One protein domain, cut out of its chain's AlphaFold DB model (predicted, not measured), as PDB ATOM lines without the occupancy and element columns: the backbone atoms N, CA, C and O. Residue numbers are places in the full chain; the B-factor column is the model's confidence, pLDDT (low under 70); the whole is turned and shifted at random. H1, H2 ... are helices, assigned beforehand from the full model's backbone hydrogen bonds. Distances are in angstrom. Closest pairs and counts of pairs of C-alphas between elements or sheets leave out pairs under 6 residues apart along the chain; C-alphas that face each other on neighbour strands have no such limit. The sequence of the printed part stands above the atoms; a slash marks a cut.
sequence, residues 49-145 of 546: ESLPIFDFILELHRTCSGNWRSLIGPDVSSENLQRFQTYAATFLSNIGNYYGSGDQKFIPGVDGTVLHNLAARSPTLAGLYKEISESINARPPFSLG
ATOM      1  N   GLU A  49      -4.297  29.951  13.203       95.44
ATOM      2  CA  GLU A  49      -3.892  29.311  14.454       95.44
ATOM      3  C   GLU A  49      -2.814  30.069  15.249       95.44
ATOM      4  O   GLU A  49      -2.545  29.723  16.401       95.44
ATOM      5  N   SER A  50      -2.185  31.105  14.688       97.25
ATOM      6  CA  SER A  50      -1.055  31.780  15.345       97.25
ATOM      7  C   SER A  50      -1.450  32.489  16.645       97.25
ATOM      8  O   SER A  50      -0.751  32.362  17.649       97.25
ATOM      9  N   LEU A  51      -2.581  33.199  16.685       96.94
ATOM     10  CA  LEU A  51      -3.050  33.853  17.916       96.94
ATOM     11  C   LEU A  51      -3.265  32.877  19.090       96.94
ATOM     12  O   LEU A  51      -2.692  33.113  20.158       96.94
ATOM     13  N   PRO A  52      -4.043  31.788  18.942       97.38
ATOM     14  CA  PRO A  52      -4.248  30.859  20.048       97.38
ATOM     15  C   PRO A  52      -2.973  30.083  20.422       97.38
ATOM     16  O   PRO A  52      -2.771  29.804  21.605       97.38
ATOM     17  N   ILE A  53      -2.051  29.813  19.482       98.19
ATOM     18  CA  ILE A  53      -0.723  29.254  19.813       98.19
ATOM     19  C   ILE A  53       0.080  30.237  20.679       98.19
ATOM     20  O   ILE A  53       0.661  29.839  21.692       98.19
ATOM     21  N   PHE A  54       0.098  31.522  20.313       98.25
ATOM     22  CA  PHE A  54       0.763  32.566  21.094       98.25
ATOM     23  C   PHE A  54       0.204  32.641  22.518       98.25
ATOM     24  O   PHE A  54       0.960  32.634  23.493       98.25
ATOM     25  N   ASP A  55      -1.124  32.652  22.647       98.00
ATOM     26  CA  ASP A  55      -1.789  32.705  23.945       98.00
ATOM     27  C   ASP A  55      -1.537  31.435  24.772       98.00
ATOM     28  O   ASP A  55      -1.306  31.540  25.977       98.00
ATOM     29  N   PHE A  56      -1.454  30.257  24.142       98.19
ATOM     30  CA  PHE A  56      -1.070  29.006  24.802       98.19
ATOM     31  C   PHE A  56       0.351  29.067  25.386       98.19
ATOM     32  O   PHE A  56       0.562  28.702  26.545       98.19
ATOM     33  N   ILE A  57       1.325  29.579  24.624       97.81
ATOM     34  CA  ILE A  57       2.717  29.733  25.082       97.81
ATOM     35  C   ILE A  57       2.799  30.704  26.268       97.81
ATOM     36  O   ILE A  57       3.447  30.404  27.277       97.81
ATOM     37  N   LEU A  58       2.135  31.862  26.172       97.12
ATOM     38  CA  LEU A  58       2.140  32.854  27.248       97.12
ATOM     39  C   LEU A  58       1.423  32.352  28.502       97.12
ATOM     40  O   LEU A  58       1.885  32.608  29.616       97.12
ATOM     41  N   GLU A  59       0.317  31.633  28.346       97.88
ATOM     42  CA  GLU A  59      -0.424  31.075  29.473       97.88
ATOM     43  C   GLU A  59       0.351  29.948  30.169       97.88
ATOM     44  O   GLU A  59       0.344  29.870  31.402       97.88
ATOM     45  N   LEU A  60       1.107  29.134  29.425       96.81
ATOM     46  CA  LEU A  60       2.034  28.162  30.012       96.81
ATOM     47  C   LEU A  60       3.106  28.859  30.850       96.81
ATOM     48  O   LEU A  60       3.339  28.466  31.996       96.81
ATOM     49  N   HIS A  61       3.710  29.924  30.312       96.75
ATOM     50  CA  HIS A  61       4.692  30.727  31.037       96.75
ATOM     51  C   HIS A  61       4.109  31.316  32.333       96.75
ATOM     52  O   HIS A  61       4.772  31.306  33.372       96.75
ATOM     53  N   ARG A  62       2.862  31.811  32.305       96.69
ATOM     54  CA  ARG A  62       2.166  32.309  33.506       96.69
ATOM     55  C   ARG A  62       1.895  31.195  34.511       96.69
ATOM     56  O   ARG A  62       2.200  31.364  35.688       96.69
ATOM     57  N   THR A  63       1.392  30.054  34.046       95.56
ATOM     58  CA  THR A  63       1.056  28.892  34.886       95.56
ATOM     59  C   THR A  63       2.278  28.375  35.648       95.56
ATOM     60  O   THR A  63       2.169  28.022  36.820       95.56
ATOM     61  N   CYS A  64       3.463  28.381  35.027       94.38
ATOM     62  CA  CYS A  64       4.712  27.998  35.692       94.38
ATOM     63  C   CYS A  64       5.462  29.170  36.350       94.38
ATOM     64  O   CYS A  64       6.529  28.961  36.923       94.38
ATOM     65  N   SER A  65       4.942  30.403  36.279       94.12
ATOM     66  CA  SER A  65       5.627  31.623  36.745       94.12
ATOM     67  C   SER A  65       7.055  31.764  36.188       94.12
ATOM     68  O   SER A  65       7.977  32.174  36.891       94.12
ATOM     69  N   GLY A  66       7.259  31.354  34.932       92.12
ATOM     70  CA  GLY A  66       8.568  31.299  34.271       92.12
ATOM     71  C   GLY A  66       9.483  30.149  34.716       92.12
ATOM     72  O   GLY A  66      10.519  29.915  34.090       92.12
ATOM     73  N   ASN A  67       9.117  29.377  35.742       94.50
ATOM     74  CA  ASN A  67       9.863  28.199  36.177       94.50
ATOM     75  C   ASN A  67       9.463  26.959  35.365       94.50
ATOM     76  O   ASN A  67       8.834  26.038  35.876       94.50
ATOM     77  N   TRP A  68       9.867  26.901  34.096       94.25
ATOM     78  CA  TRP A  68       9.526  25.800  33.184       94.25
ATOM     79  C   TRP A  68       9.857  24.400  33.727       94.25
ATOM     80  O   TRP A  68       9.143  23.446  33.430       94.25
ATOM     81  N   ARG A  69      10.884  24.264  34.580       94.19
ATOM     82  CA  ARG A  69      11.244  22.981  35.212       94.19
ATOM     83  C   ARG A  69      10.127  22.410  36.087       94.19
ATOM     84  O   ARG A  69      10.080  21.198  36.261       94.19
ATOM     85  N   SER A  70       9.217  23.242  36.598       94.19
ATOM     86  CA  SER A  70       8.061  22.781  37.375       94.19
ATOM     87  C   SER A  70       7.053  21.981  36.546       94.19
ATOM     88  O   SER A  70       6.175  21.343  37.116       94.19
ATOM     89  N   LEU A  71       7.143  22.032  35.212       93.00
ATOM     90  CA  LEU A  71       6.265  21.285  34.311       93.00
ATOM     91  C   LEU A  71       6.737  19.842  34.082       93.00
ATOM     92  O   LEU A  71       5.963  19.039  33.553       93.00
ATOM     93  N   ILE A  72       7.973  19.518  34.483       95.31
ATOM     94  CA  ILE A  72       8.573  18.188  34.346       95.31
ATOM     95  C   ILE A  72       7.914  17.228  35.340       95.31
ATOM     96  O   ILE A  72       7.775  17.530  36.526       95.31
ATOM     97  N   GLY A  73       7.538  16.046  34.863       92.12
ATOM     98  CA  GLY A  73       6.927  15.000  35.675       92.12
ATOM     99  C   GLY A  73       6.803  13.686  34.904       92.12
ATOM    100  O   GLY A  73       7.397  13.556  33.834       92.12
ATOM    101  N   PRO A  74       6.019  12.718  35.411       89.12
ATOM    102  CA  PRO A  74       5.789  11.441  34.726       89.12
ATOM    103  C   PRO A  74       5.268  11.610  33.289       89.12
ATOM    104  O   PRO A  74       5.638  10.843  32.406       89.12
ATOM    105  N   ASP A  75       4.471  12.656  33.059       90.69
ATOM    106  CA  ASP A  75       3.750  12.892  31.803       90.69
ATOM    107  C   ASP A  75       4.501  13.794  30.804       90.69
ATOM    108  O   ASP A  75       4.119  13.890  29.636       90.69
ATOM    109  N   VAL A  76       5.551  14.491  31.260       94.62
ATOM    110  CA  VAL A  76       6.360  15.419  30.452       94.62
ATOM    111  C   VAL A  76       7.823  15.296  30.874       94.62
ATOM    112  O   VAL A  76       8.219  15.762  31.945       94.62
ATOM    113  N   SER A  77       8.641  14.682  30.017       96.12
ATOM    114  CA  SER A  77      10.083  14.558  30.238       96.12
ATOM    115  C   SER A  77      10.809  15.891  30.030       96.12
ATOM    116  O   SER A  77      10.324  16.784  29.333       96.12
ATOM    117  N   SER A  78      12.018  16.013  30.588       95.75
ATOM    118  CA  SER A  78      12.874  17.186  30.354       95.75
ATOM    119  C   SER A  78      13.203  17.383  28.870       95.75
ATOM    120  O   SER A  78      13.320  18.518  28.421       95.75
ATOM    121  N   GLU A  79      13.350  16.298  28.108       95.25
ATOM    122  CA  GLU A  79      13.639  16.354  26.673       95.25
ATOM    123  C   GLU A  79      12.433  16.865  25.877       95.25
ATOM    124  O   GLU A  79      12.569  17.771  25.059       95.25
ATOM    125  N   ASN A  80      11.235  16.349  26.159       95.44
ATOM    126  CA  ASN A  80      10.011  16.808  25.504       95.44
ATOM    127  C   ASN A  80       9.715  18.273  25.837       95.44
ATOM    128  O   ASN A  80       9.344  19.043  24.951       95.44
ATOM    129  N   LEU A  81       9.939  18.684  27.089       95.50
ATOM    130  CA  LEU A  81       9.830  20.087  27.471       95.50
ATOM    131  C   LEU A  81      10.813  20.957  26.678       95.50
ATOM    132  O   LEU A  81      10.398  21.979  26.140       95.50
ATOM    133  N   GLN A  82      12.075  20.538  26.549       95.19
ATOM    134  CA  GLN A  82      13.073  21.266  25.765       95.19
ATOM    135  C   GLN A  82      12.658  21.388  24.292       95.19
ATOM    136  O   GLN A  82      12.748  22.473  23.727       95.19
ATOM    137  N   ARG A  83      12.146  20.316  23.672       96.00
ATOM    138  CA  ARG A  83      11.649  20.347  22.282       96.00
ATOM    139  C   ARG A  83      10.468  21.309  22.108       96.00
ATOM    140  O   ARG A  83      10.410  22.033  21.115       96.00
ATOM    141  N   PHE A  84       9.549  21.361  23.077       96.00
ATOM    142  CA  PHE A  84       8.472  22.355  23.078       96.00
ATOM    143  C   PHE A  84       9.006  23.781  23.278       96.00
ATOM    144  O   PHE A  84       8.569  24.693  22.583       96.00
ATOM    145  N   GLN A  85       9.972  23.985  24.177       95.69
ATOM    146  CA  GLN A  85      10.603  25.292  24.388       95.69
ATOM    147  C   GLN A  85      11.347  25.780  23.143       95.69
ATOM    148  O   GLN A  85      11.256  26.962  22.824       95.69
ATOM    149  N   THR A  86      12.021  24.887  22.412       96.56
ATOM    150  CA  THR A  86      12.626  25.193  21.110       96.56
ATOM    151  C   THR A  86      11.559  25.685  20.133       96.56
ATOM    152  O   THR A  86      11.705  26.768  19.578       96.56
ATOM    153  N   TYR A  87      10.437  24.966  19.997       97.06
ATOM    154  CA  TYR A  87       9.315  25.419  19.168       97.06
ATOM    155  C   TYR A  87       8.756  26.776  19.612       97.06
ATOM    156  O   TYR A  87       8.565  27.655  18.779       97.06
ATOM    157  N   ALA A  88       8.519  26.968  20.912       96.75
ATOM    158  CA  ALA A  88       7.976  28.210  21.449       96.75
ATOM    159  C   ALA A  88       8.922  29.397  21.207       96.75
ATOM    160  O   ALA A  88       8.466  30.475  20.837       96.75
ATOM    161  N   ALA A  89      10.235  29.201  21.360       95.81
ATOM    162  CA  ALA A  89      11.234  30.221  21.057       95.81
ATOM    163  C   ALA A  89      11.239  30.580  19.562       95.81
ATOM    164  O   ALA A  89      11.209  31.761  19.223       95.81
ATOM    165  N   THR A  90      11.203  29.583  18.671       96.50
ATOM    166  CA  THR A  90      11.109  29.810  17.219       96.50
ATOM    167  C   THR A  90       9.809  30.517  16.843       96.50
ATOM    168  O   THR A  90       9.844  31.478  16.081       96.50
ATOM    169  N   PHE A  91       8.678  30.099  17.416       97.38
ATOM    170  CA  PHE A  91       7.370  30.716  17.206       97.38
ATOM    171  C   PHE A  91       7.369  32.193  17.612       97.38
ATOM    172  O   PHE A  91       6.975  33.054  16.828       97.38
ATOM    173  N   LEU A  92       7.848  32.501  18.821       96.75
ATOM    174  CA  LEU A  92       7.901  33.873  19.328       96.75
ATOM    175  C   LEU A  92       8.872  34.745  18.522       96.75
ATOM    176  O   LEU A  92       8.584  35.918  18.314       96.75
ATOM    177  N   SER A  93       9.982  34.177  18.043       95.19
ATOM    178  CA  SER A  93      10.956  34.898  17.215       95.19
ATOM    179  C   SER A  93      10.442  35.233  15.815       95.19
ATOM    180  O   SER A  93      10.909  36.211  15.248       95.19
ATOM    181  N   ASN A  94       9.535  34.428  15.253       96.00
ATOM    182  CA  ASN A  94       8.938  34.667  13.929       96.00
ATOM    183  C   ASN A  94       7.557  35.340  14.017       96.00
ATOM    184  O   ASN A  94       6.943  35.611  12.990       96.00
ATOM    185  N   ILE A  95       7.042  35.562  15.235       96.94
ATOM    186  CA  ILE A  95       5.692  36.083  15.499       96.94
ATOM    187  C   ILE A  95       4.629  35.259  14.737       96.94
ATOM    188  O   ILE A  95       3.700  35.778  14.122       96.94
ATOM    189  N   GLY A  96       4.779  33.932  14.764       97.25
ATOM    190  CA  GLY A  96       3.916  33.006  14.033       97.25
ATOM    191  C   GLY A  96       4.543  31.624  13.849       97.25
ATOM    192  O   GLY A  96       5.697  31.394  14.203       97.25
ATOM    193  N   ASN A  97       3.779  30.679  13.297       96.81
ATOM    194  CA  ASN A  97       4.208  29.285  13.071       96.81
ATOM    195  C   ASN A  97       4.808  29.019  11.671       96.81
ATOM    196  O   ASN A  97       4.875  27.869  11.222       96.81
ATOM    197  N   TYR A  98       5.249  30.078  10.999       96.62
ATOM    198  CA  TYR A  98       5.922  30.064   9.702       96.62
ATOM    199  C   TYR A  98       7.213  30.857   9.813       96.62
ATOM    200  O   TYR A  98       7.228  31.887  10.485       96.62
ATOM    201  N   TYR A  99       8.290  30.379   9.189       95.06
ATOM    202  CA  TYR A  99       9.538  31.139   9.167       95.06
ATOM    203  C   TYR A  99       9.323  32.452   8.415       95.06
ATOM    204  O   TYR A  99       8.788  32.415   7.312       95.06
ATOM    205  N   GLY A 100       9.735  33.583   8.993       88.69
ATOM    206  CA  GLY A 100       9.681  34.878   8.306       88.69
ATOM    207  C   GLY A 100      10.491  34.841   7.010       88.69
ATOM    208  O   GLY A 100      10.020  35.265   5.965       88.69
ATOM    209  N   SER A 101      11.672  34.214   7.039       86.19
ATOM    210  CA  SER A 101      12.447  33.920   5.831       86.19
ATOM    211  C   SER A 101      12.059  32.562   5.239       86.19
ATOM    212  O   SER A 101      12.233  31.517   5.871       86.19
ATOM    213  N   GLY A 102      11.567  32.573   4.000       87.25
ATOM    214  CA  GLY A 102      11.232  31.374   3.226       87.25
ATOM    215  C   GLY A 102       9.826  30.817   3.458       87.25
ATOM    216  O   GLY A 102       9.463  29.843   2.802       87.25
ATOM    217  N   ASP A 103       9.043  31.400   4.374       92.62
ATOM    218  CA  ASP A 103       7.606  31.148   4.548       92.62
ATOM    219  C   ASP A 103       7.202  29.677   4.707       92.62
ATOM    220  O   ASP A 103       6.079  29.275   4.401       92.62
ATOM    221  N   GLN A 104       8.094  28.836   5.231       95.12
ATOM    222  CA  GLN A 104       7.793  27.430   5.490       95.12
ATOM    223  C   GLN A 104       7.176  27.246   6.877       95.12
ATOM    224  O   GLN A 104       7.693  27.749   7.879       95.12
ATOM    225  N   LYS A 105       6.112  26.438   6.966       95.88
ATOM    226  CA  LYS A 105       5.508  26.048   8.247       95.88
ATOM    227  C   LYS A 105       6.523  25.252   9.059       95.88
ATOM    228  O   LYS A 105       7.109  24.279   8.552       95.88
ATOM    229  N   PHE A 106       6.638  25.529  10.352       96.12
ATOM    230  CA  PHE A 106       7.343  24.690  11.325       96.12
ATOM    231  C   PHE A 106       6.376  24.184  12.407       96.12
ATOM    232  O   PHE A 106       5.382  24.829  12.717       96.12
ATOM    233  N   ILE A 107       6.614  22.971  12.918       95.88
ATOM    234  CA  ILE A 107       5.737  22.326  13.917       95.88
ATOM    235  C   ILE A 107       6.535  21.959  15.176       95.88
ATOM    236  O   ILE A 107       7.768  21.856  15.092       95.88
ATOM    237  N   PRO A 108       5.874  21.751  16.327       95.50
ATOM    238  CA  PRO A 108       6.541  21.282  17.534       95.50
ATOM    239  C   PRO A 108       7.267  19.948  17.324       95.50
ATOM    240  O   PRO A 108       6.779  19.057  16.635       95.50
ATOM    241  N   GLY A 109       8.420  19.776  17.976       93.81
ATOM    242  CA  GLY A 109       9.134  18.490  18.048       93.81
ATOM    243  C   GLY A 109       8.543  17.501  19.059       93.81
ATOM    244  O   GLY A 109       9.255  16.623  19.549       93.81
ATOM    245  N   VAL A 110       7.271  17.670  19.421       93.62
ATOM    246  CA  VAL A 110       6.553  16.872  20.420       93.62
ATOM    247  C   VAL A 110       5.238  16.370  19.839       93.62
ATOM    248  O   VAL A 110       4.644  17.025  18.985       93.62
ATOM    249  N   ASP A 111       4.780  15.210  20.301       88.62
ATOM    250  CA  ASP A 111       3.495  14.660  19.880       88.62
ATOM    251  C   ASP A 111       2.301  15.359  20.563       88.62
ATOM    252  O   ASP A 111       2.444  16.179  21.479       88.62
ATOM    253  N   GLY A 112       1.091  15.028  20.104       90.69
ATOM    254  CA  GLY A 112      -0.146  15.563  20.670       90.69
ATOM    255  C   GLY A 112      -0.364  15.188  22.140       90.69
ATOM    256  O   GLY A 112      -0.955  15.975  22.873       90.69
ATOM    257  N   THR A 113       0.159  14.049  22.601       94.06
ATOM    258  CA  THR A 113       0.030  13.602  23.998       94.06
ATOM    259  C   THR A 113       0.773  14.548  24.933       94.06
ATOM    260  O   THR A 113       0.224  14.983  25.944       94.06
ATOM    261  N   VAL A 114       1.998  14.940  24.575       95.00
ATOM    262  CA  VAL A 114       2.782  15.909  25.353       95.00
ATOM    263  C   VAL A 114       2.074  17.263  25.409       95.00
ATOM    264  O   VAL A 114       1.967  17.850  26.486       95.00
ATOM    265  N   LEU A 115       1.566  17.755  24.275       95.50
ATOM    266  CA  LEU A 115       0.833  19.026  24.231       95.50
ATOM    267  C   LEU A 115      -0.445  18.972  25.074       95.50
ATOM    268  O   LEU A 115      -0.728  19.919  25.803       95.50
ATOM    269  N   HIS A 116      -1.168  17.852  25.041       96.19
ATOM    270  CA  HIS A 116      -2.336  17.628  25.884       96.19
ATOM    271  C   HIS A 116      -1.979  17.639  27.379       96.19
ATOM    272  O   HIS A 116      -2.652  18.298  28.172       96.19
ATOM    273  N   ASN A 117      -0.882  16.987  27.768       96.19
ATOM    274  CA  ASN A 117      -0.410  16.967  29.157       96.19
ATOM    275  C   ASN A 117       0.023  18.359  29.644       96.19
ATOM    276  O   ASN A 117      -0.221  18.726  30.795       96.19
ATOM    277  N   LEU A 118       0.642  19.161  28.769       95.75
ATOM    278  CA  LEU A 118       0.922  20.574  29.039       95.75
ATOM    279  C   LEU A 118      -0.376  21.385  29.159       95.75
ATOM    280  O   LEU A 118      -0.499  22.220  30.054       95.75
ATOM    281  N   ALA A 119      -1.364  21.107  28.308       96.00
ATOM    282  CA  ALA A 119      -2.656  21.779  28.332       96.00
ATOM    283  C   ALA A 119      -3.468  21.476  29.603       96.00
ATOM    284  O   ALA A 119      -4.172  22.341  30.118       96.00
ATOM    285  N   ALA A 120      -3.325  20.273  30.165       95.69
ATOM    286  CA  ALA A 120      -4.023  19.836  31.373       95.69
ATOM    287  C   ALA A 120      -3.612  20.595  32.654       95.69
ATOM    288  O   ALA A 120      -4.208  20.393  33.712       95.69
ATOM    289  N   ARG A 121      -2.605  21.479  32.590       94.12
ATOM    290  CA  ARG A 121      -2.116  22.252  33.745       94.12
ATOM    291  C   ARG A 121      -3.057  23.380  34.180       94.12
ATOM    292  O   ARG A 121      -2.949  23.836  35.314       94.12
ATOM    293  N   SER A 122      -3.963  23.830  33.312       95.38
ATOM    294  CA  SER A 122      -4.953  24.870  33.620       95.38
ATOM    295  C   SER A 122      -6.199  24.711  32.738       95.38
ATOM    296  O   SER A 122      -6.060  24.370  31.563       95.38
ATOM    297  N   PRO A 123      -7.416  25.014  33.232       95.81
ATOM    298  CA  PRO A 123      -8.618  25.047  32.395       95.81
ATOM    299  C   PRO A 123      -8.487  25.979  31.181       95.81
ATOM    300  O   PRO A 123      -8.964  25.646  30.098       95.81
ATOM    301  N   THR A 124      -7.797  27.115  31.340       96.75
ATOM    302  CA  THR A 124      -7.524  28.060  30.244       96.75
ATOM    303  C   THR A 124      -6.679  27.407  29.152       96.75
ATOM    304  O   THR A 124      -6.989  27.519  27.970       96.75
ATOM    305  N   LEU A 125      -5.637  26.671  29.550       96.81
ATOM    306  CA  LEU A 125      -4.758  25.959  28.626       96.81
ATOM    307  C   LEU A 125      -5.488  24.835  27.889       96.81
ATOM    308  O   LEU A 125      -5.267  24.654  26.694       96.81
ATOM    309  N   ALA A 126      -6.384  24.116  28.566       97.00
ATOM    310  CA  ALA A 126      -7.222  23.103  27.934       97.00
ATOM    311  C   ALA A 126      -8.161  23.708  26.872       97.00
ATOM    312  O   ALA A 126      -8.341  23.115  25.807       97.00
ATOM    313  N   GLY A 127      -8.720  24.897  27.135       97.06
ATOM    314  CA  GLY A 127      -9.517  25.654  26.166       97.06
ATOM    315  C   GLY A 127      -8.710  26.056  24.932       97.06
ATOM    316  O   GLY A 127      -9.093  25.711  23.818       97.06
ATOM    317  N   LEU A 128      -7.547  26.683  25.138       96.88
ATOM    318  CA  LEU A 128      -6.641  27.085  24.055       96.88
ATOM    319  C   LEU A 128      -6.155  25.884  23.235       96.88
ATOM    320  O   LEU A 128      -6.106  25.945  22.011       96.88
ATOM    321  N   TYR A 129      -5.841  24.764  23.893       96.75
ATOM    322  CA  TYR A 129      -5.419  23.550  23.199       96.75
ATOM    323  C   TYR A 129      -6.514  22.990  22.288       96.75
ATOM    324  O   TYR A 129      -6.203  22.523  21.200       96.75
ATOM    325  N   LYS A 130      -7.791  23.086  22.680       96.06
ATOM    326  CA  LYS A 130      -8.920  22.661  21.837       96.06
ATOM    327  C   LYS A 130      -9.002  23.449  20.524       96.06
ATOM    328  O   LYS A 130      -9.426  22.890  19.520       96.06
ATOM    329  N   GLU A 131      -8.605  24.720  20.526       95.94
ATOM    330  CA  GLU A 131      -8.592  25.560  19.320       95.94
ATOM    331  C   GLU A 131      -7.440  25.205  18.364       95.94
ATOM    332  O   GLU A 131      -7.564  25.395  17.157       95.94
ATOM    333  N   ILE A 132      -6.327  24.671  18.884       95.81
ATOM    334  CA  ILE A 132      -5.087  24.463  18.111       95.81
ATOM    335  C   ILE A 132      -4.702  22.996  17.919       95.81
ATOM    336  O   ILE A 132      -3.759  22.716  17.182       95.81
ATOM    337  N   SER A 133      -5.376  22.049  18.577       93.94
ATOM    338  CA  SER A 133      -4.956  20.641  18.628       93.94
ATOM    339  C   SER A 133      -4.836  20.001  17.247       93.94
ATOM    340  O   SER A 133      -3.952  19.173  17.037       93.94
ATOM    341  N   GLU A 134      -5.695  20.406  16.311       90.94
ATOM    342  CA  GLU A 134      -5.653  19.943  14.924       90.94
ATOM    343  C   GLU A 134      -4.588  20.699  14.112       90.94
ATOM    344  O   GLU A 134      -3.779  20.080  13.425       90.94
ATOM    345  N   SER A 135      -4.524  22.028  14.226       92.69
ATOM    346  CA  SER A 135      -3.728  22.895  13.346       92.69
ATOM    347  C   SER A 135      -2.239  22.994  13.705       92.69
ATOM    348  O   SER A 135      -1.404  23.147  12.804       92.69
ATOM    349  N   ILE A 136      -1.877  22.864  14.989       93.75
ATOM    350  CA  ILE A 136      -0.498  23.056  15.481       93.75
ATOM    351  C   ILE A 136       0.487  22.033  14.897       93.75
ATOM    352  O   ILE A 136       1.647  22.361  14.650       93.75
ATOM    353  N   ASN A 137       0.012  20.812  14.630       90.75
ATOM    354  CA  ASN A 137       0.791  19.726  14.030       90.75
ATOM    355  C   ASN A 137       0.400  19.438  12.570       90.75
ATOM    356  O   ASN A 137       1.057  18.621  11.921       90.75
ATOM    357  N   ALA A 138      -0.639  20.095  12.038       89.12
ATOM    358  CA  ALA A 138      -1.145  19.842  10.693       89.12
ATOM    359  C   ALA A 138      -0.152  20.249   9.599       89.12
ATOM    360  O   ALA A 138       0.415  21.350   9.613       89.12
ATOM    361  N   ARG A 139      -0.007  19.347   8.623       86.56
ATOM    362  CA  ARG A 139       0.626  19.562   7.320       86.56
ATOM    363  C   ARG A 139      -0.078  18.677   6.289       86.56
ATOM    364  O   ARG A 139      -0.145  17.469   6.534       86.56
ATOM    365  N   PRO A 140      -0.537  19.213   5.149       89.50
ATOM    366  CA  PRO A 140      -0.545  20.632   4.749       89.50
ATOM    367  C   PRO A 140      -1.382  21.563   5.664       89.50
ATOM    368  O   PRO A 140      -2.109  21.053   6.519       89.50
ATOM    369  N   PRO A 141      -1.275  22.908   5.524       92.56
ATOM    370  CA  PRO A 141      -0.417  23.655   4.583       92.56
ATOM    371  C   PRO A 141       1.079  23.611   4.945       92.56
ATOM    372  O   PRO A 141       1.458  23.520   6.114       92.56
ATOM    373  N   PHE A 142       1.943  23.646   3.927       93.94
ATOM    374  CA  PHE A 142       3.402  23.559   4.048       93.94
ATOM    375  C   PHE A 142       4.093  24.922   4.037       93.94
ATOM    376  O   PHE A 142       5.124  25.061   4.699       93.94
ATOM    377  N   SER A 143       3.535  25.905   3.332       94.56
ATOM    378  CA  SER A 143       4.088  27.256   3.205       94.56
ATOM    379  C   SER A 143       2.999  28.332   3.227       94.56
ATOM    380  O   SER A 143       1.805  28.005   3.195       94.56
ATOM    381  N   LEU A 144       3.406  29.601   3.319       93.56
ATOM    382  CA  LEU A 144       2.533  30.703   2.931       93.56
ATOM    383  C   LEU A 144       2.487  30.814   1.403       93.56
ATOM    384  O   LEU A 144       3.428  30.431   0.708       93.56
ATOM    385  N   GLY A 145       1.339  31.233   0.881       90.88
ATOM    386  CA  GLY A 145       1.067  31.274  -0.552       90.88
ATOM    387  C   GLY A 145      -0.406  31.556  -0.835       90.88
ATOM    388  O   GLY A 145      -1.211  31.686   0.092       90.88
TER     389      GLY A 145
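This is residues 49 to 145 of the 546 residues of an uncharacterized protein of Stachybotrys chlorohalonata (strain IBT 40285) (UniProt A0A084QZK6). Four helices, H1, H5, H4 and H3, are set round a ring, loosely closed on the side of H3, which crosses H1 steeply. The short H2 sits at one end, and the stretches 95 to 111 and 133 to 145, with no named element, reach beyond the helices at the other. The printed part has 97 residues with five named helices, H1 to H5 in order, and no named strand: all helix. It is compact, with a radius of gyration of the C-alphas of 12.9 A, and elongated, spanning 39 by 22 by 21 A.

Begin at the longest helix, H3, residues 78 to 94. With residues 88 to 92 alone it only just touches residues 54 to 57 of H1, residues 50 to 63, with 3 pairs of C-alphas within 8 A; the closest, Ile 57 and Ala 88, are 6.6 A apart. The tilt is steep, 50 degrees, opposite ways. H1 touches H5, residues 123 to 132, at a shallow tilt of 24 degrees, opposite ways; the closest C-alphas, Phe 56 and Leu 128, are 5.9 A apart. H5 forms a helical hairpin with H4, residues 112 to 119; their closest C-alphas, Ala 119 and Leu 125, are 4.7 A apart, at a shallow tilt of 34.8 degrees, only just short of steep. H3 and H4 are close but not clearly touching, about perpendicular at 80 degrees; the closest C-alphas, Asn 80 and Val 114, are 7.3 A apart. H2, residues 68 to 71, touches no helix; its Trp 68 C-alpha is 7.2 A from that of His 61. H3 and H5 are apart. In H1, H3, H4 and H5 every O i to N i+4 pair is within hydrogen-bond range; H2 is too short for such a pair.

Find C-alpha 78 at (12.874, 17.186, 30.354); from there H3 runs 24.3 A to C-alpha 94. H1 starts at C-alpha 50, (-1.055, 31.780, 15.345), and is 19.9 A long. H5, 14.7 A long, ends at C-alpha 132, (-5.087, 24.463, 18.111).

The C-alphas of Pro 74 and Gly 145, the two farthest apart, are 40.7 A apart. The printed part has no cut. The link from H3 to H4 is long, 17 residues. No printed residue is under 70 in pLDDT.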